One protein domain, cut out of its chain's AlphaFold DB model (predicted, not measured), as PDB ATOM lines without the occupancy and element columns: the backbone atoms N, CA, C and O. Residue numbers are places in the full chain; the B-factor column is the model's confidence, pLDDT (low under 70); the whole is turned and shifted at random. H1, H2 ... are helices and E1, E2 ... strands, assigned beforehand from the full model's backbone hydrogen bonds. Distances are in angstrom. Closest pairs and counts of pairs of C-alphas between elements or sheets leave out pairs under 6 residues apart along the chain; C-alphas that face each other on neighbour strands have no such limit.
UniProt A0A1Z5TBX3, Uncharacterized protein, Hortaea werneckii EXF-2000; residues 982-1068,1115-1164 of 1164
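This is residues 982 to 1068 and 1115 to 1164 of the 1164 residues of an uncharacterized protein of Hortaea werneckii EXF-2000 (UniProt A0A1Z5TBX3). You are looking at a twisted sheet of five strands with two helices, H1 and H2, side by side over one face and running along the strands; the other face has no named helix. Residues 1146 to 1164 trail on after edge strand E5. The 137 printed residues run E1 E2 E3 H1 E4 H2 E5 along the chain, and the mixed sheet has the order E1 E2 E3 E4 E5. The class is mixed, helices and strands, with under half of the residues in named elements; the whole is compact, with a radius of gyration of the C-alphas of 15.2 A and spans of 45 by 36 by 28 A.

Start at E3, residues 1016 to 1020, parallel to E4, residues 1056 to 1060; N 1019 and O 1058 are within hydrogen-bond range at 2.8 A. E5, residues 1141 to 1145, is parallel to E4, with N 1057 and O 1141 at 2.8 A. E2, residues 1006 to 1011, is antiparallel to E3, with N 1010 and O 1018 at 2.9 A. E1, residues 991 to 993, is antiparallel to E2, with N 992 and O 1007 at 2.9 A; E1 E2 E3 form a meander, each strand the antiparallel neighbour of the one before. H1, residues 1035 to 1048, is on the sheet at a height of 8.3 A; the closest C-alphas of E1 and H1 are Val 992 and Leu 1041, 6.4 A. E3, H1, E4 form a strand-helix-strand unit, two parallel strands joined through a helix, with a right-handed crossover. H2, residues 1121 to 1137, lies on the same face over E5, its closest C-alphas to E5 being Ala 1135 and Arg 1141, 6.2 A. H1 and H2 are close but not clearly touching, Arg 1046 to Leu 1134 7.2 A between C-alphas, at a shallow tilt of 18 degrees, the same way. In both helices every O i to N i+4 pair is within hydrogen-bond range.

Find C-alpha 991 at (151.890, 102.103, 147.587), where E1 begins, and C-alpha 1145 at (134.690, 96.364, 143.700), where E5 ends. H2 spans 24.1 A, H1 19.8 A and E2 16.8 A.

Look for the cut: residues 1069 to 1114 are not printed, and C-alphas 1068 and 1115 are 10.3 A apart. The links E1 to E2 and E3 to H1 are long. Residues 1159 to 1164 of the model have pLDDT under 70.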
ATOM      1  N   ALA A 982     156.905 104.991 159.058       87.19
ATOM      2  CA  ALA A 982     158.234 105.398 158.608       87.19
ATOM      3  C   ALA A 982     158.764 104.639 157.372       87.19
ATOM      4  O   ALA A 982     159.818 105.014 156.851       87.19
ATOM      5  N   GLU A 983     158.073 103.590 156.909       89.94
ATOM      6  CA  GLU A 983     158.328 102.972 155.601       89.94
ATOM      7  C   GLU A 983     157.661 103.800 154.488       89.94
ATOM      8  O   GLU A 983     156.617 104.425 154.693       89.94
ATOM      9  N   THR A 984     158.264 103.811 153.298       89.50
ATOM     10  CA  THR A 984     157.830 104.634 152.153       89.50
ATOM     11  C   THR A 984     157.643 103.793 150.887       89.50
ATOM     12  O   THR A 984     157.909 102.592 150.892       89.50
ATOM     13  N   GLU A 985     157.264 104.407 149.761       91.56
ATOM     14  CA  GLU A 985     157.187 103.739 148.443       91.56
ATOM     15  C   GLU A 985     158.512 103.086 148.000       91.56
ATOM     16  O   GLU A 985     158.531 102.200 147.146       91.56
ATOM     17  N   LYS A 986     159.644 103.485 148.595       89.81
ATOM     18  CA  LYS A 986     160.947 102.842 148.385       89.81
ATOM     19  C   LYS A 986     161.024 101.446 149.019       89.81
ATOM     20  O   LYS A 986     161.703 100.571 148.482       89.81
ATOM     21  N   GLU A 987     160.360 101.244 150.153       90.56
ATOM     22  CA  GLU A 987     160.276  99.967 150.869       90.56
ATOM     23  C   GLU A 987     159.058  99.144 150.425       90.56
ATOM     24  O   GLU A 987     159.155  97.923 150.290       90.56
ATOM     25  N   GLU A 988     157.946  99.816 150.126       92.44
ATOM     26  CA  GLU A 988     156.705  99.235 149.615       92.44
ATOM     27  C   GLU A 988     156.303  99.881 148.271       92.44
ATOM     28  O   GLU A 988     155.440 100.760 148.224       92.44
ATOM     29  N   PRO A 989     156.885  99.442 147.134       93.50
ATOM     30  CA  PRO A 989     156.610 100.038 145.823       93.50
ATOM     31  C   PRO A 989     155.203  99.775 145.274       93.50
ATOM     32  O   PRO A 989     154.915 100.185 144.146       93.50
ATOM     33  N   SER A 990     154.351  99.036 145.997       95.62
ATOM     34  CA  SER A 990     152.927  98.940 145.667       95.62
ATOM     35  C   SER A 990     152.077 100.052 146.280       95.62
ATOM     36  O   SER A 990     150.922 100.172 145.890       95.62
ATOM     37  N   TRP A 991     152.604 100.892 147.178       97.19
ATOM     38  CA  TRP A 991     151.890 102.103 147.587       97.19
ATOM     39  C   TRP A 991     151.835 103.156 146.476       97.19
ATOM     40  O   TRP A 991     152.658 103.181 145.551       97.19
ATOM     41  N   VAL A 992     150.824 104.009 146.613       97.56
ATOM     42  CA  VAL A 992     150.664 105.304 145.961       97.56
ATOM     43  C   VAL A 992     150.249 106.270 147.068       97.56
ATOM     44  O   VAL A 992     149.125 106.183 147.566       97.56
ATOM     45  N   LEU A 993     151.181 107.095 147.541       95.75
ATOM     46  CA  LEU A 993     150.945 107.965 148.695       95.75
ATOM     47  C   LEU A 993     150.132 109.208 148.315       95.75
ATOM     48  O   LEU A 993     150.345 109.799 147.258       95.75
ATOM     49  N   GLY A 994     149.233 109.624 149.211       90.62
ATOM     50  CA  GLY A 994     148.501 110.881 149.072       90.62
ATOM     51  C   GLY A 994     149.409 112.116 149.033       90.62
ATOM     52  O   GLY A 994     150.513 112.119 149.581       90.62
ATOM     53  N   SER A 995     148.904 113.185 148.418       88.94
ATOM     54  CA  SER A 995     149.590 114.469 148.209       88.94
ATOM     55  C   SER A 995     150.091 115.126 149.499       88.94
ATOM     56  O   SER A 995     151.084 115.858 149.506       88.94
ATOM     57  N   SER A 996     149.355 114.916 150.588       84.25
ATOM     58  CA  SER A 996     149.467 115.665 151.832       84.25
ATOM     59  C   SER A 996     148.784 114.910 152.983       84.25
ATOM     60  O   SER A 996     147.979 114.011 152.733       84.25
ATOM     61  N   PRO A 997     149.113 115.214 154.257       87.12
ATOM     62  CA  PRO A 997     148.478 114.554 155.394       87.12
ATOM     63  C   PRO A 997     146.973 114.832 155.466       87.12
ATOM     64  O   PRO A 997     146.539 115.962 155.217       87.12
ATOM     65  N   GLY A 998     146.200 113.815 155.846       86.19
ATOM     66  CA  GLY A 998     144.752 113.909 156.003       86.19
ATOM     67  C   GLY A 998     144.302 114.903 157.093       86.19
ATOM     68  O   GLY A 998     145.048 115.203 158.030       86.19
ATOM     69  N   PRO A 999     143.064 115.426 157.006       84.62
ATOM     70  CA  PRO A 999     142.587 116.525 157.854       84.62
ATOM     71  C   PRO A 999     142.262 116.106 159.298       84.62
ATOM     72  O   PRO A 999     142.264 116.947 160.197       84.62
ATOM     73  N   TYR A1000     141.985 114.817 159.527       89.94
ATOM     74  CA  TYR A1000     141.662 114.254 160.849       89.94
ATOM     75  C   TYR A1000     142.621 113.129 161.258       89.94
ATOM     76  O   TYR A1000     142.952 112.996 162.437       89.94
ATOM     77  N   ILE A1001     143.111 112.368 160.276       91.69
ATOM     78  CA  ILE A1001     144.227 111.430 160.397       91.69
ATOM     79  C   ILE A1001     145.420 112.115 159.723       91.69
ATOM     80  O   ILE A1001     145.500 112.144 158.500       91.69
ATOM     81  N   ASN A1002     146.319 112.713 160.512       86.31
ATOM     82  CA  ASN A1002     147.446 113.523 160.020       86.31
ATOM     83  C   ASN A1002     148.599 112.649 159.482       86.31
ATOM     84  O   ASN A1002     149.733 112.721 159.946       86.31
ATOM     85  N   GLU A1003     148.280 111.811 158.503       89.81
ATOM     86  CA  GLU A1003     149.169 110.891 157.798       89.81
ATOM     87  C   GLU A1003     148.838 110.910 156.302       89.81
ATOM     88  O   GLU A1003     147.738 111.301 155.911       89.81
ATOM     89  N   LEU A1004     149.780 110.502 155.447       91.75
ATOM     90  CA  LEU A1004     149.512 110.352 154.008       91.75
ATOM     91  C   LEU A1004     148.624 109.125 153.761       91.75
ATOM     92  O   LEU A1004     148.904 108.052 154.312       91.75
ATOM     93  N   SER A1005     147.621 109.254 152.889       95.38
ATOM     94  CA  SER A1005     146.772 108.128 152.483       95.38
ATOM     95  C   SER A1005     147.600 106.990 151.867       95.38
ATOM     96  O   SER A1005     148.648 107.213 151.252       95.38
ATOM     97  N   ARG A1006     147.168 105.744 152.094       94.94
ATOM     98  CA  ARG A1006     147.904 104.513 151.746       94.94
ATOM     99  C   ARG A1006     147.207 103.694 150.658       94.94
ATOM    100  O   ARG A1006     147.072 102.474 150.765       94.94
ATOM    101  N   SER A1007     146.808 104.372 149.580       98.12
ATOM    102  CA  SER A1007     146.344 103.718 148.351       98.12
ATOM    103  C   SER A1007     147.408 102.758 147.800       98.12
ATOM    104  O   SER A1007     148.608 102.918 148.035       98.12
ATOM    105  N   VAL A1008     146.976 101.730 147.068       98.06
ATOM    106  CA  VAL A1008     147.850 100.673 146.534       98.06
ATOM    107  C   VAL A1008     147.612 100.425 145.050       98.06
ATOM    108  O   VAL A1008     146.474 100.247 144.631       98.06
ATOM    109  N   TYR A1009     148.685 100.315 144.265       98.12
ATOM    110  CA  TYR A1009     148.678  99.786 142.902       98.12
ATOM    111  C   TYR A1009     149.577  98.549 142.790       98.12
ATOM    112  O   TYR A1009     150.734  98.551 143.210       98.12
ATOM    113  N   MET A1010     149.075  97.481 142.166       96.94
ATOM    114  CA  MET A1010     149.879  96.292 141.877       96.94
ATOM    115  C   MET A1010     149.344  95.469 140.705       96.94
ATOM    116  O   MET A1010     148.166  95.502 140.359       96.94
ATOM    117  N   ARG A1011     150.221  94.665 140.101       96.00
ATOM    118  CA  ARG A1011     149.848  93.697 139.062       96.00
ATOM    119  C   ARG A1011     149.287  92.428 139.698       96.00
ATOM    120  O   ARG A1011     149.938  91.849 140.552       96.00
ATOM    121  N   MET A1012     148.156  91.933 139.205       96.38
ATOM    122  CA  MET A1012     147.533  90.664 139.623       96.38
ATOM    123  C   MET A1012     147.763  89.536 138.598       96.38
ATOM    124  O   MET A1012     146.962  88.607 138.457       96.38
ATOM    125  N   GLY A1013     148.855  89.634 137.837       92.25
ATOM    126  CA  GLY A1013     149.265  88.654 136.836       92.25
ATOM    127  C   GLY A1013     149.940  89.280 135.619       92.25
ATOM    128  O   GLY A1013     150.372  90.438 135.639       92.25
ATOM    129  N   GLY A1014     149.976  88.514 134.528       87.12
ATOM    130  CA  GLY A1014     150.502  88.972 133.243       87.12
ATOM    131  C   GLY A1014     149.742  90.161 132.645       87.12
ATOM    132  O   GLY A1014     150.387  91.050 132.101       87.12
ATOM    133  N   SER A1015     148.410  90.222 132.776       93.88
ATOM    134  CA  SER A1015     147.560  91.193 132.055       93.88
ATOM    135  C   SER A1015     146.493  91.911 132.897       93.88
ATOM    136  O   SER A1015     145.597  92.545 132.330       93.88
ATOM    137  N   VAL A1016     146.571  91.833 134.228       97.62
ATOM    138  CA  VAL A1016     145.630  92.503 135.145       97.62
ATOM    139  C   VAL A1016     146.378  93.453 136.074       97.62
ATOM    140  O   VAL A1016     147.309  93.035 136.763       97.62
ATOM    141  N   GLY A1017     145.952  94.713 136.104       97.50
ATOM    142  CA  GLY A1017     146.308  95.690 137.131       97.50
ATOM    143  C   GLY A1017     145.217  95.767 138.199       97.50
ATOM    144  O   GLY A1017     144.044  95.507 137.925       97.50
ATOM    145  N   PHE A1018     145.600  96.129 139.414       98.62
ATOM    146  CA  PHE A1018     144.707  96.366 140.540       98.62
ATOM    147  C   PHE A1018     145.083  97.683 141.211       98.62
ATOM    148  O   PHE A1018     146.268  97.941 141.427       98.62
ATOM    149  N   VAL A1019     144.074  98.470 141.572       98.69
ATOM    150  CA  VAL A1019     144.199  99.644 142.429       98.69
ATOM    151  C   VAL A1019     143.189  99.565 143.571       98.69
ATOM    152  O   VAL A1019     142.002  99.352 143.332       98.69
ATOM    153  N   GLY A1020     143.657  99.721 144.806       98.38
ATOM    154  CA  GLY A1020     142.825  99.911 145.994       98.38
ATOM    155  C   GLY A1020     143.011 101.332 146.505       98.38
ATOM    156  O   GLY A1020     144.151 101.757 146.689       98.38
ATOM    157  N   VAL A1021     141.917 102.069 146.691       98.31
ATOM    158  CA  VAL A1021     141.955 103.491 147.066       98.31
ATOM    159  C   VAL A1021     141.677 103.644 148.559       98.31
ATOM    160  O   VAL A1021     140.682 103.125 149.060       98.31
ATOM    161  N   ASP A1022     142.539 104.366 149.269       97.62
ATOM    162  CA  ASP A1022     142.308 104.752 150.663       97.62
ATOM    163  C   ASP A1022     141.323 105.930 150.722       97.62
ATOM    164  O   ASP A1022     141.699 107.095 150.626       97.62
ATOM    165  N   CYS A1023     140.039 105.603 150.868       95.94
ATOM    166  CA  CYS A1023     138.934 106.560 150.932       95.94
ATOM    167  C   CYS A1023     138.581 107.009 152.368       95.94
ATOM    168  O   CYS A1023     137.442 107.435 152.598       95.94
ATOM    169  N   ARG A1024     139.506 106.876 153.337       95.06
ATOM    170  CA  ARG A1024     139.276 107.231 154.755       95.06
ATOM    171  C   ARG A1024     140.332 108.153 155.361       95.06
ATOM    172  O   ARG A1024     139.947 109.016 156.143       95.06
ATOM    173  N   THR A1025     141.615 108.047 154.997       95.44
ATOM    174  CA  THR A1025     142.663 108.919 155.576       95.44
ATOM    175  C   THR A1025     142.433 110.404 155.264       95.44
ATOM    176  O   THR A1025     142.550 111.249 156.151       95.44
ATOM    177  N   GLU A1026     142.066 110.733 154.021       92.38
ATOM    178  CA  GLU A1026     141.811 112.116 153.578       92.38
ATOM    179  C   GLU A1026     140.358 112.582 153.782       92.38
ATOM    180  O   GLU A1026     140.094 113.783 153.708       92.38
ATOM    181  N   ARG A1027     139.424 111.665 154.074       91.38
ATOM    182  CA  ARG A1027     137.980 111.914 153.968       91.38
ATOM    183  C   ARG A1027     137.480 113.026 154.893       91.38
ATOM    184  O   ARG A1027     137.632 112.983 156.116       91.38
ATOM    185  N   MET A1028     136.724 113.936 154.292       86.25
ATOM    186  CA  MET A1028     135.772 114.835 154.936       86.25
ATOM    187  C   MET A1028     134.347 114.526 154.462       86.25
ATOM    188  O   MET A1028     134.136 113.816 153.484       86.25
ATOM    189  N   ARG A1029     133.354 115.119 155.130       83.44
ATOM    190  CA  ARG A1029     131.934 115.028 154.752       83.44
ATOM    191  C   ARG A1029     131.650 115.546 153.333       83.44
ATOM    192  O   ARG A1029     130.572 115.294 152.824       83.44
ATOM    193  N   ASP A1030     132.534 116.320 152.709       79.44
ATOM    194  CA  ASP A1030     132.314 116.936 151.395       79.44
ATOM    195  C   ASP A1030     133.399 116.652 150.334       79.44
ATOM    196  O   ASP A1030     133.230 117.068 149.188       79.44
ATOM    197  N   GLU A1031     134.443 115.892 150.679       83.19
ATOM    198  CA  GLU A1031     135.614 115.566 149.842       83.19
ATOM    199  C   GLU A1031     136.200 114.216 150.315       83.19
ATOM    200  O   GLU A1031     136.528 114.093 151.496       83.19
ATOM    201  N   VAL A1032     136.304 113.191 149.456       90.69
ATOM    202  CA  VAL A1032     136.791 111.850 149.863       90.69
ATOM    203  C   VAL A1032     138.315 111.729 149.737       90.69
ATOM    204  O   VAL A1032     138.950 111.211 150.659       90.69
ATOM    205  N   LEU A1033     138.905 112.221 148.643       89.88
ATOM    206  CA  LEU A1033     140.345 112.494 148.519       89.88
ATOM    207  C   LEU A1033     140.579 113.869 147.878       89.88
ATOM    208  O   LEU A1033     139.764 114.338 147.084       89.88
ATOM    209  N   SER A1034     141.729 114.482 148.175       85.88
ATOM    210  CA  SER A1034     142.173 115.713 147.509       85.88
ATOM    211  C   SER A1034     142.400 115.502 146.005       85.88
ATOM    212  O   SER A1034     142.814 114.419 145.572       85.88
ATOM    213  N   GLN A1035     142.177 116.544 145.194       84.25
ATOM    214  CA  GLN A1035     142.431 116.496 143.746       84.25
ATOM    215  C   GLN A1035     143.887 116.118 143.446       84.25
ATOM    216  O   GLN A1035     144.148 115.337 142.540       84.25
ATOM    217  N   GLU A1036     144.838 116.592 144.250       86.81
ATOM    218  CA  GLU A1036     146.258 116.290 144.085       86.81
ATOM    219  C   GLU A1036     146.572 114.810 144.369       86.81
ATOM    220  O   GLU A1036     147.389 114.213 143.671       86.81
ATOM    221  N   SER A1037     145.912 114.187 145.355       92.62
ATOM    222  CA  SER A1037     146.028 112.737 145.594       92.62
ATOM    223  C   SER A1037     145.411 111.926 144.455       92.62
ATOM    224  O   SER A1037     145.966 110.901 144.048       92.62
ATOM    225  N   TRP A1038     144.289 112.394 143.904       94.25
ATOM    226  CA  TRP A1038     143.686 111.807 142.711       94.25
ATOM    227  C   TRP A1038     144.602 111.917 141.481       94.25
ATOM    228  O   TRP A1038     144.763 110.929 140.762       94.25
ATOM    229  N   ASP A1039     145.241 113.066 141.262       91.94
ATOM    230  CA  ASP A1039     146.154 113.298 140.139       91.94
ATOM    231  C   ASP A1039     147.389 112.384 140.222       91.94
ATOM    232  O   ASP A1039     147.720 111.720 139.237       91.94
ATOM    233  N   ILE A1040     148.007 112.253 141.406       96.25
ATOM    234  CA  ILE A1040     149.112 111.305 141.663       96.25
ATOM    235  C   ILE A1040     148.673 109.864 141.357       96.25
ATOM    236  O   ILE A1040     149.398 109.099 140.707       96.25
ATOM    237  N   LEU A1041     147.464 109.481 141.785       98.06
ATOM    238  CA  LEU A1041     146.926 108.146 141.541       98.06
ATOM    239  C   LEU A1041     146.705 107.878 140.046       98.06
ATOM    240  O   LEU A1041     147.092 106.818 139.544       98.06
ATOM    241  N   PHE A1042     146.126 108.831 139.318       97.94
ATOM    242  CA  PHE A1042     145.889 108.695 137.884       97.94
ATOM    243  C   PHE A1042     147.165 108.804 137.043       97.94
ATOM    244  O   PHE A1042     147.264 108.101 136.036       97.94
ATOM    245  N   GLU A1043     148.172 109.579 137.454       97.69
ATOM    246  CA  GLU A1043     149.503 109.554 136.833       97.69
ATOM    247  C   GLU A1043     150.146 108.168 136.994       97.69
ATOM    248  O   GLU A1043     150.572 107.565 136.003       97.69
ATOM    249  N   ARG A1044     150.121 107.590 138.205       97.38
ATOM    250  CA  ARG A1044     150.638 106.232 138.448       97.38
ATOM    251  C   ARG A1044     149.909 105.182 137.605       97.38
ATOM    252  O   ARG A1044     150.563 104.319 137.016       97.38
ATOM    253  N   LEU A1045     148.580 105.270 137.481       98.31
ATOM    254  CA  LEU A1045     147.795 104.397 136.600       98.31
ATOM    255  C   LEU A1045     148.163 104.589 135.119       98.31
ATOM    256  O   LEU A1045     148.365 103.602 134.409       98.31
ATOM    257  N   ARG A1046     148.306 105.831 134.641       97.50
ATOM    258  CA  ARG A1046     148.696 106.135 133.251       97.50
ATOM    259  C   ARG A1046     150.129 105.702 132.924       97.50
ATOM    260  O   ARG A1046     150.395 105.380 131.763       97.50
ATOM    261  N   HIS A1047     151.021 105.647 133.912       96.00
ATOM    262  CA  HIS A1047     152.381 105.118 133.786       96.00
ATOM    263  C   HIS A1047     152.421 103.577 133.763       96.00
ATOM    264  O   HIS A1047     153.100 102.983 132.927       96.00
ATOM    265  N   GLU A1048     151.694 102.908 134.664       95.25
ATOM    266  CA  GLU A1048     151.782 101.449 134.855       95.25
ATOM    267  C   GLU A1048     150.869 100.629 133.917       95.25
ATOM    268  O   GLU A1048     151.130  99.447 133.660       95.25
ATOM    269  N   ILE A1049     149.786 101.219 133.398       95.69
ATOM    270  CA  ILE A1049     148.862 100.550 132.471       95.69
ATOM    271  C   ILE A1049     149.369 100.715 131.034       95.69
ATOM    272  O   ILE A1049     149.048 101.674 130.331       95.69
ATOM    273  N   VAL A1050     150.155  99.734 130.589       93.81
ATOM    274  CA  VAL A1050     150.639  99.622 129.207       93.81
ATOM    275  C   VAL A1050     149.550  99.024 128.307       93.81
ATOM    276  O   VAL A1050     149.066  97.917 128.569       93.81
ATOM    277  N   GLU A1051     149.196  99.736 127.232       93.81
ATOM    278  CA  GLU A1051     148.219  99.301 126.220       93.81
ATOM    279  C   GLU A1051     148.571  97.906 125.665       93.81
ATOM    280  O   GLU A1051     149.728  97.596 125.371       93.81
ATOM    281  N   GLY A1052     147.573  97.029 125.539       89.94
ATOM    282  CA  GLY A1052     147.728  95.674 124.994       89.94
ATOM    283  C   GLY A1052     148.375  94.646 125.938       89.94
ATOM    284  O   GLY A1052     148.016  93.464 125.866       89.94
ATOM    285  N   GLU A1053     149.260  95.066 126.852       91.88
ATOM    286  CA  GLU A1053     149.764  94.225 127.948       91.88
ATOM    287  C   GLU A1053     148.726  94.137 129.076       91.88
ATOM    288  O   GLU A1053     148.242  93.043 129.387       91.88
ATOM    289  N   THR A1054     148.327  95.279 129.643       95.50
ATOM    290  CA  THR A1054     147.301  95.355 130.691       95.50
ATOM    291  C   THR A1054     145.919  95.440 130.048       95.50
ATOM    292  O   THR A1054     145.572  96.418 129.396       95.50
ATOM    293  N   LYS A1055     145.106  94.395 130.234       96.62
ATOM    294  CA  LYS A1055     143.789  94.230 129.587       96.62
ATOM    295  C   LYS A1055     142.621  94.489 130.533       96.62
ATOM    296  O   LYS A1055     141.491  94.678 130.086       96.62
ATOM    297  N   HIS A1056     142.882  94.480 131.839       97.94
ATOM    298  CA  HIS A1056     141.881  94.683 132.881       97.94
ATOM    299  C   HIS A1056     142.500  95.460 134.050       97.94
ATOM    300  O   HIS A1056     143.532  95.051 134.572       97.94
ATOM    301  N   LEU A1057     141.860  96.554 134.456       98.50
ATOM    302  CA  LEU A1057     142.068  97.237 135.727       98.50
ATOM    303  C   LEU A1057     140.930  96.860 136.684       98.50
ATOM    304  O   LEU A1057     139.751  97.061 136.375       98.50
ATOM    305  N   ILE A1058     141.282  96.325 137.848       98.50
ATOM    306  CA  ILE A1058     140.371  96.181 138.983       98.50
ATOM    307  C   ILE A1058     140.567  97.401 139.883       98.50
ATOM    308  O   ILE A1058     141.685  97.682 140.295       98.50
ATOM    309  N   VAL A1059     139.487  98.118 140.173       98.50
ATOM    310  CA  VAL A1059     139.439  99.231 141.129       98.50
ATOM    311  C   VAL A1059     138.728  98.725 142.377       98.50
ATOM    312  O   VAL A1059     137.688  98.081 142.257       98.50
ATOM    313  N   MET A1060     139.253  99.008 143.561       98.25
ATOM    314  CA  MET A1060     138.640  98.647 144.834       98.25
ATOM    315  C   MET A1060     138.467  99.893 145.695       98.25
ATOM    316  O   MET A1060     139.414 100.647 145.916       98.25
ATOM    317  N   LEU A1061     137.236 100.085 146.146       96.19
ATOM    318  CA  LEU A1061     136.806 101.103 147.095       96.19
ATOM    319  C   LEU A1061     136.240 100.363 148.314       96.19
ATOM    320  O   LEU A1061     135.879  99.191 148.195       96.19
ATOM    321  N   GLY A1062     136.150 101.032 149.459       91.94
ATOM    322  CA  GLY A1062     135.303 100.564 150.556       91.94
ATOM    323  C   GLY A1062     133.831 100.702 150.147       91.94
ATOM    324  O   GLY A1062     133.278  99.850 149.453       91.94
ATOM    325  N   VAL A1063     133.243 101.858 150.434       91.56
ATOM    326  CA  VAL A1063     131.908 102.289 149.981       91.56
ATOM    327  C   VAL A1063     131.657 102.060 148.468       91.56
ATOM    328  O   VAL A1063     132.453 102.499 147.624       91.56
ATOM    329  N   PRO A1064     130.525 101.450 148.050       89.75
ATOM    330  CA  PRO A1064     130.261 101.090 146.660       89.75
ATOM    331  C   PRO A1064     129.733 102.262 145.815       89.75
ATOM    332  O   PRO A1064     128.606 102.742 145.950       89.75
ATOM    333  N   ILE A1065     130.508 102.654 144.802       88.88
ATOM    334  CA  ILE A1065     130.210 103.783 143.898       88.88
ATOM    335  C   ILE A1065     128.927 103.637 143.041       88.88
ATOM    336  O   ILE A1065     128.495 104.589 142.378       88.88
ATOM    337  N   ALA A1066     128.305 102.456 143.020       84.12
ATOM    338  CA  ALA A1066     127.214 102.072 142.116       84.12
ATOM    339  C   ALA A1066     125.905 101.665 142.835       84.12
ATOM    340  O   ALA A1066     125.180 100.793 142.354       84.12
ATOM    341  N   TYR A1067     125.595 102.297 143.969       78.94
ATOM    342  CA  TYR A1067     124.406 102.006 144.782       78.94
ATOM    343  C   TYR A1067     123.104 102.692 144.280       78.94
ATOM    344  O   TYR A1067     123.173 103.701 143.562       78.94
ATOM    345  N   PRO A1068     121.894 102.195 144.627       71.50
ATOM    346  CA  PRO A1068     120.636 102.908 144.400       71.50
ATOM    347  C   PRO A1068     120.606 104.314 145.022       71.50
ATOM    348  O   PRO A1068     121.088 104.556 146.126       71.50
ATOM    349  N   TRP A1115     128.891 107.287 148.324       86.69
ATOM    350  CA  TRP A1115     129.194 107.988 147.060       86.69
ATOM    351  C   TRP A1115     127.950 108.604 146.387       86.69
ATOM    352  O   TRP A1115     128.050 109.532 145.582       86.69
ATOM    353  N   THR A1116     126.756 108.072 146.664       82.62
ATOM    354  CA  THR A1116     125.489 108.591 146.135       82.62
ATOM    355  C   THR A1116     124.914 109.770 146.922       82.62
ATOM    356  O   THR A1116     123.907 110.305 146.453       82.62
ATOM    357  N   ALA A1117     125.545 110.222 148.015       79.06
ATOM    358  CA  ALA A1117     125.179 111.394 148.824       79.06
ATOM    359  C   ALA A1117     125.152 112.711 148.024       79.06
ATOM    360  O   ALA A1117     125.477 112.739 146.835       79.06
ATOM    361  N   LYS A1118     124.679 113.833 148.589       76.62
ATOM    362  CA  LYS A1118     124.513 115.077 147.799       76.62
ATOM    363  C   LYS A1118     125.847 115.689 147.349       76.62
ATOM    364  O   LYS A1118     125.948 116.098 146.195       76.62
ATOM    365  N   HIS A1119     126.811 115.756 148.252       78.19
ATOM    366  CA  HIS A1119     128.146 116.355 148.114       78.19
ATOM    367  C   HIS A1119     129.075 115.503 147.244       78.19
ATOM    368  O   HIS A1119     129.510 115.981 146.197       78.19
ATOM    369  N   HIS A1120     129.245 114.213 147.563       83.00
ATOM    370  CA  HIS A1120     130.104 113.279 146.813       83.00
ATOM    371  C   HIS A1120     129.758 113.151 145.314       83.00
ATOM    372  O   HIS A1120     130.561 112.657 144.527       83.00
ATOM    373  N   LYS A1121     128.578 113.613 144.866       82.75
ATOM    374  CA  LYS A1121     128.145 113.560 143.456       82.75
ATOM    375  C   LYS A1121     129.081 114.282 142.477       82.75
ATOM    376  O   LYS A1121     129.064 113.898 141.309       82.75
ATOM    377  N   ALA A1122     129.846 115.297 142.889       82.00
ATOM    378  CA  ALA A1122     130.804 115.970 142.004       82.00
ATOM    379  C   ALA A1122     132.025 115.070 141.735       82.00
ATOM    380  O   ALA A1122     132.168 114.553 140.625       82.00
ATOM    381  N   GLU A1123     132.806 114.798 142.781       87.12
ATOM    382  CA  GLU A1123     133.971 113.903 142.792       87.12
ATOM    383  C   GLU A1123     133.654 112.533 142.173       87.12
ATOM    384  O   GLU A1123     134.317 112.105 141.232       87.12
ATOM    385  N   ARG A1124     132.550 111.893 142.586       89.75
ATOM    386  CA  ARG A1124     132.077 110.623 142.014       89.75
ATOM    387  C   ARG A1124     131.940 110.670 140.493       89.75
ATOM    388  O   ARG A1124     132.251 109.697 139.808       89.75
ATOM    389  N   ASN A1125     131.355 111.742 139.959       87.31
ATOM    390  CA  ASN A1125     131.120 111.839 138.522       87.31
ATOM    391  C   ASN A1125     132.424 112.140 137.778       87.31
ATOM    392  O   ASN A1125     132.595 111.623 136.679       87.31
ATOM    393  N   TRP A1126     133.328 112.931 138.363       90.31
ATOM    394  CA  TRP A1126     134.672 113.161 137.826       90.31
ATOM    395  C   TRP A1126     135.492 111.862 137.792       90.31
ATOM    396  O   TRP A1126     135.925 111.450 136.721       90.31
ATOM    397  N   PHE A1127     135.575 111.132 138.905       93.88
ATOM    398  CA  PHE A1127     136.314 109.869 139.004       93.88
ATOM    399  C   PHE A1127     135.807 108.806 138.013       93.88
ATOM    400  O   PHE A1127     136.594 108.110 137.373       93.88
ATOM    401  N   ILE A1128     134.486 108.708 137.811       92.44
ATOM    402  CA  ILE A1128     133.910 107.830 136.781       92.44
ATOM    403  C   ILE A1128     134.281 108.287 135.357       92.44
ATOM    404  O   ILE A1128     134.462 107.422 134.503       92.44
ATOM    405  N   GLN A1129     134.424 109.591 135.095       91.00
ATOM    406  CA  GLN A1129     134.876 110.106 133.795       91.00
ATOM    407  C   GLN A1129     136.367 109.820 133.564       91.00
ATOM    408  O   GLN A1129     136.689 109.220 132.545       91.00
ATOM    409  N   GLU A1130     137.258 110.087 134.525       93.81
ATOM    410  CA  GLU A1130     138.682 109.719 134.401       93.81
ATOM    411  C   GLU A1130     138.882 108.205 134.223       93.81
ATOM    412  O   GLU A1130     139.723 107.780 133.433       93.81
ATOM    413  N   LEU A1131     138.079 107.358 134.884       95.50
ATOM    414  CA  LEU A1131     138.095 105.910 134.637       95.50
ATOM    415  C   LEU A1131     137.601 105.531 133.230       95.50
ATOM    416  O   LEU A1131     138.039 104.510 132.697       95.50
ATOM    417  N   GLN A1132     136.698 106.307 132.622       93.38
ATOM    418  CA  GLN A1132     136.264 106.109 131.232       93.38
ATOM    419  C   GLN A1132     137.331 106.583 130.237       93.38
ATOM    420  O   GLN A1132     137.598 105.876 129.263       93.38
ATOM    421  N   ASP A1133     137.983 107.711 130.508       93.44
ATOM    422  CA  ASP A1133     139.033 108.264 129.654       93.44
ATOM    423  C   ASP A1133     140.314 107.423 129.736       93.44
ATOM    424  O   ASP A1133     140.870 107.076 128.701       93.44
ATOM    425  N   LEU A1134     140.713 106.949 130.923       95.50
ATOM    426  CA  LEU A1134     141.783 105.955 131.100       95.50
ATOM    427  C   LEU A1134     141.466 104.630 130.379       95.50
ATOM    428  O   LEU A1134     142.350 104.019 129.771       95.50
ATOM    429  N   ALA A1135     140.204 104.180 130.417       94.19
ATOM    430  CA  ALA A1135     139.762 102.984 129.695       94.19
ATOM    431  C   ALA A1135     139.872 103.148 128.170       94.19
ATOM    432  O   ALA A1135     140.261 102.198 127.485       94.19
ATOM    433  N   ALA A1136     139.566 104.340 127.649       92.81
ATOM    434  CA  ALA A1136     139.711 104.681 126.237       92.81
ATOM    435  C   ALA A1136     141.184 104.877 125.827       92.81
ATOM    436  O   ALA A1136     141.603 104.341 124.804       92.81
ATOM    437  N   GLU A1137     141.976 105.579 126.643       94.38
ATOM    438  CA  GLU A1137     143.398 105.882 126.424       94.38
ATOM    439  C   GLU A1137     144.252 104.609 126.356       94.38
ATOM    440  O   GLU A1137     145.112 104.485 125.488       94.38
ATOM    441  N   LYS A1138     144.018 103.651 127.264       95.38
ATOM    442  CA  LYS A1138     144.825 102.422 127.386       95.38
ATOM    443  C   LYS A1138     144.163 101.171 126.799       95.38
ATOM    444  O   LYS A1138     144.707 100.074 126.936       95.38
ATOM    445  N   SER A1139     142.974 101.300 126.202       94.94
ATOM    446  CA  SER A1139     142.143 100.179 125.731       94.94
ATOM    447  C   SER A1139     141.912  99.091 126.807       94.94
ATOM    448  O   SER A1139     141.940  97.887 126.519       94.94
ATOM    449  N   VAL A1140     141.693  99.502 128.063       95.69
ATOM    450  CA  VAL A1140     141.645  98.617 129.242       95.69
ATOM    451  C   VAL A1140     140.215  98.445 129.775       95.69
ATOM    452  O   VAL A1140     139.467  99.407 129.934       95.69
ATOM    453  N   ARG A1141     139.804  97.208 130.100       95.44
ATOM    454  CA  ARG A1141     138.531  96.964 130.807       95.44
ATOM    455  C   ARG A1141     138.650  97.440 132.253       95.44
ATOM    456  O   ARG A1141     139.570  97.015 132.935       95.44
ATOM    457  N   VAL A1142     137.680  98.196 132.762       96.31
ATOM    458  CA  VAL A1142     137.584  98.530 134.196       96.31
ATOM    459  C   VAL A1142     136.553  97.628 134.889       96.31
ATOM    460  O   VAL A1142     135.550  97.221 134.300       96.31
ATOM    461  N   THR A1143     136.786  97.275 136.151       96.81
ATOM    462  CA  THR A1143     135.780  96.683 137.048       96.81
ATOM    463  C   THR A1143     135.976  97.249 138.441       96.81
ATOM    464  O   THR A1143     137.104  97.267 138.919       96.81
ATOM    465  N   ILE A1144     134.894  97.702 139.073       96.50
ATOM    466  CA  ILE A1144     134.935  98.312 140.403       96.50
ATOM    467  C   ILE A1144     134.357  97.324 141.420       96.50
ATOM    468  O   ILE A1144     133.283  96.766 141.194       96.50
ATOM    469  N   LEU A1145     135.084  97.115 142.513       96.31
ATOM    470  CA  LEU A1145     134.690  96.364 143.700       96.31
ATOM    471  C   LEU A1145     134.372  97.351 144.834       96.31
ATOM    472  O   LEU A1145     134.978  98.422 144.904       96.31
ATOM    473  N   GLY A1146     133.423  96.990 145.694       92.19
ATOM    474  CA  GLY A1146     133.004  97.777 146.853       92.19
ATOM    475  C   GLY A1146     132.285  96.896 147.873       92.19
ATOM    476  O   GLY A1146     131.650  95.910 147.488       92.19
ATOM    477  N   GLY A1147     132.445  97.241 149.146       88.06
ATOM    478  CA  GLY A1147     131.890  96.582 150.320       88.06
ATOM    479  C   GLY A1147     130.751  97.379 150.957       88.06
ATOM    480  O   GLY A1147     129.769  97.679 150.276       88.06
ATOM    481  N   ASP A1148     130.901  97.684 152.252       88.31
ATOM    482  CA  ASP A1148     130.005  98.467 153.126       88.31
ATOM    483  C   ASP A1148     128.557  97.930 153.245       88.31
ATOM    484  O   ASP A1148     128.189  97.365 154.270       88.31
ATOM    485  N   VAL A1149     127.749  97.968 152.181       85.12
ATOM    486  CA  VAL A1149     126.268  97.860 152.204       85.12
ATOM    487  C   VAL A1149     125.662  96.483 152.565       85.12
ATOM    488  O   VAL A1149     124.473  96.231 152.319       85.12
ATOM    489  N   HIS A1150     126.468  95.560 153.099       87.44
ATOM    490  CA  HIS A1150     126.111  94.195 153.537       87.44
ATOM    491  C   HIS A1150     125.277  93.393 152.515       87.44
ATOM    492  O   HIS A1150     124.380  92.629 152.881       87.44
ATOM    493  N   LEU A1151     125.542  93.574 151.214       85.81
ATOM    494  CA  LEU A1151     124.749  92.986 150.128       85.81
ATOM    495  C   LEU A1151     125.596  92.613 148.901       85.81
ATOM    496  O   LEU A1151     126.232  93.460 148.281       85.81
ATOM    497  N   GLY A1152     125.499  91.356 148.461       87.94
ATOM    498  CA  GLY A1152     126.041  90.923 147.171       87.94
ATOM    499  C   GLY A1152     125.210  91.449 145.994       87.94
ATOM    500  O   GLY A1152     124.122  90.935 145.723       87.94
ATOM    501  N   ALA A1153     125.732  92.441 145.270       88.12
ATOM    502  CA  ALA A1153     125.082  93.077 144.122       88.12
ATOM    503  C   ALA A1153     126.019  93.187 142.901       88.12
ATOM    504  O   ALA A1153     127.225  92.972 142.997       88.12
ATOM    505  N   VAL A1154     125.466  93.537 141.733       90.00
ATOM    506  CA  VAL A1154     126.250  93.870 140.532       90.00
ATOM    507  C   VAL A1154     125.630  95.059 139.797       90.00
ATOM    508  O   VAL A1154     124.447  95.049 139.453       90.00
ATOM    509  N   GLY A1155     126.440  96.089 139.560       86.56
ATOM    510  CA  GLY A1155     126.090  97.260 138.756       86.56
ATOM    511  C   GLY A1155     126.793  97.236 137.399       86.56
ATOM    512  O   GLY A1155     127.873  96.668 137.258       86.56
ATOM    513  N   GLN A1156     126.197  97.882 136.395       86.56
ATOM    514  CA  GLN A1156     126.822  98.080 135.086       86.56
ATOM    515  C   GLN A1156     126.661  99.537 134.649       86.56
ATOM    516  O   GLN A1156     125.546 100.054 134.579       86.56
ATOM    517  N   PHE A1157     127.782 100.187 134.346       83.75
ATOM    518  CA  PHE A1157     127.818 101.519 133.749       83.75
ATOM    519  C   PHE A1157     127.632 101.419 132.227       83.75
ATOM    520  O   PHE A1157     128.059 100.447 131.603       83.75
ATOM    521  N   TYR A1158     126.985 102.422 131.628       76.50
ATOM    522  CA  TYR A1158     126.641 102.441 130.204       76.50
ATOM    523  C   TYR A1158     126.968 103.799 129.573       76.50
ATOM    524  O   TYR A1158     126.233 104.770 129.769       76.50
ATOM    525  N   THR A1159     128.014 103.858 128.748       69.50
ATOM    526  CA  THR A1159     128.228 104.978 127.818       69.50
ATOM    527  C   THR A1159     127.170 104.928 126.708       69.50
ATOM    528  O   THR A1159     126.810 103.852 126.221       69.50
ATOM    529  N   ARG A1160     126.646 106.082 126.273       64.12
ATOM    530  CA  ARG A1160     125.745 106.130 125.108       64.12
ATOM    531  C   ARG A1160     126.552 105.863 123.834       64.12
ATOM    532  O   ARG A1160     127.502 106.586 123.573       64.12
ATOM    533  N   ARG A1161     126.106 104.925 122.985       58.97
ATOM    534  CA  ARG A1161     126.707 104.590 121.664       58.97
ATOM    535  C   ARG A1161     126.720 105.733 120.622       58.97
ATOM    536  O   ARG A1161     126.937 105.487 119.446       58.97
ATOM    537  N   SER A1162     126.384 106.955 121.021       56.94
ATOM    538  CA  SER A1162     126.468 108.171 120.206       56.94
ATOM    539  C   SER A1162     127.611 109.092 120.656       56.94
ATOM    540  O   SER A1162     127.655 110.240 120.229       56.94
ATOM    541  N   LEU A1163     128.453 108.626 121.587       47.50
ATOM    542  CA  LEU A1163     129.576 109.346 122.202       47.50
ATOM    543  C   LEU A1163     130.877 108.513 122.135       47.50
ATOM    544  O   LEU A1163     131.754 108.675 122.975       47.50
ATOM    545  N   GLY A1164     130.960 107.589 121.173       43.41
ATOM    546  CA  GLY A1164     132.095 106.707 120.890       43.41
ATOM    547  C   GLY A1164     131.879 106.000 119.560       43.41
ATOM    548  O   GLY A1164     130.733 105.535 119.362       43.41
TER     549      GLY A1164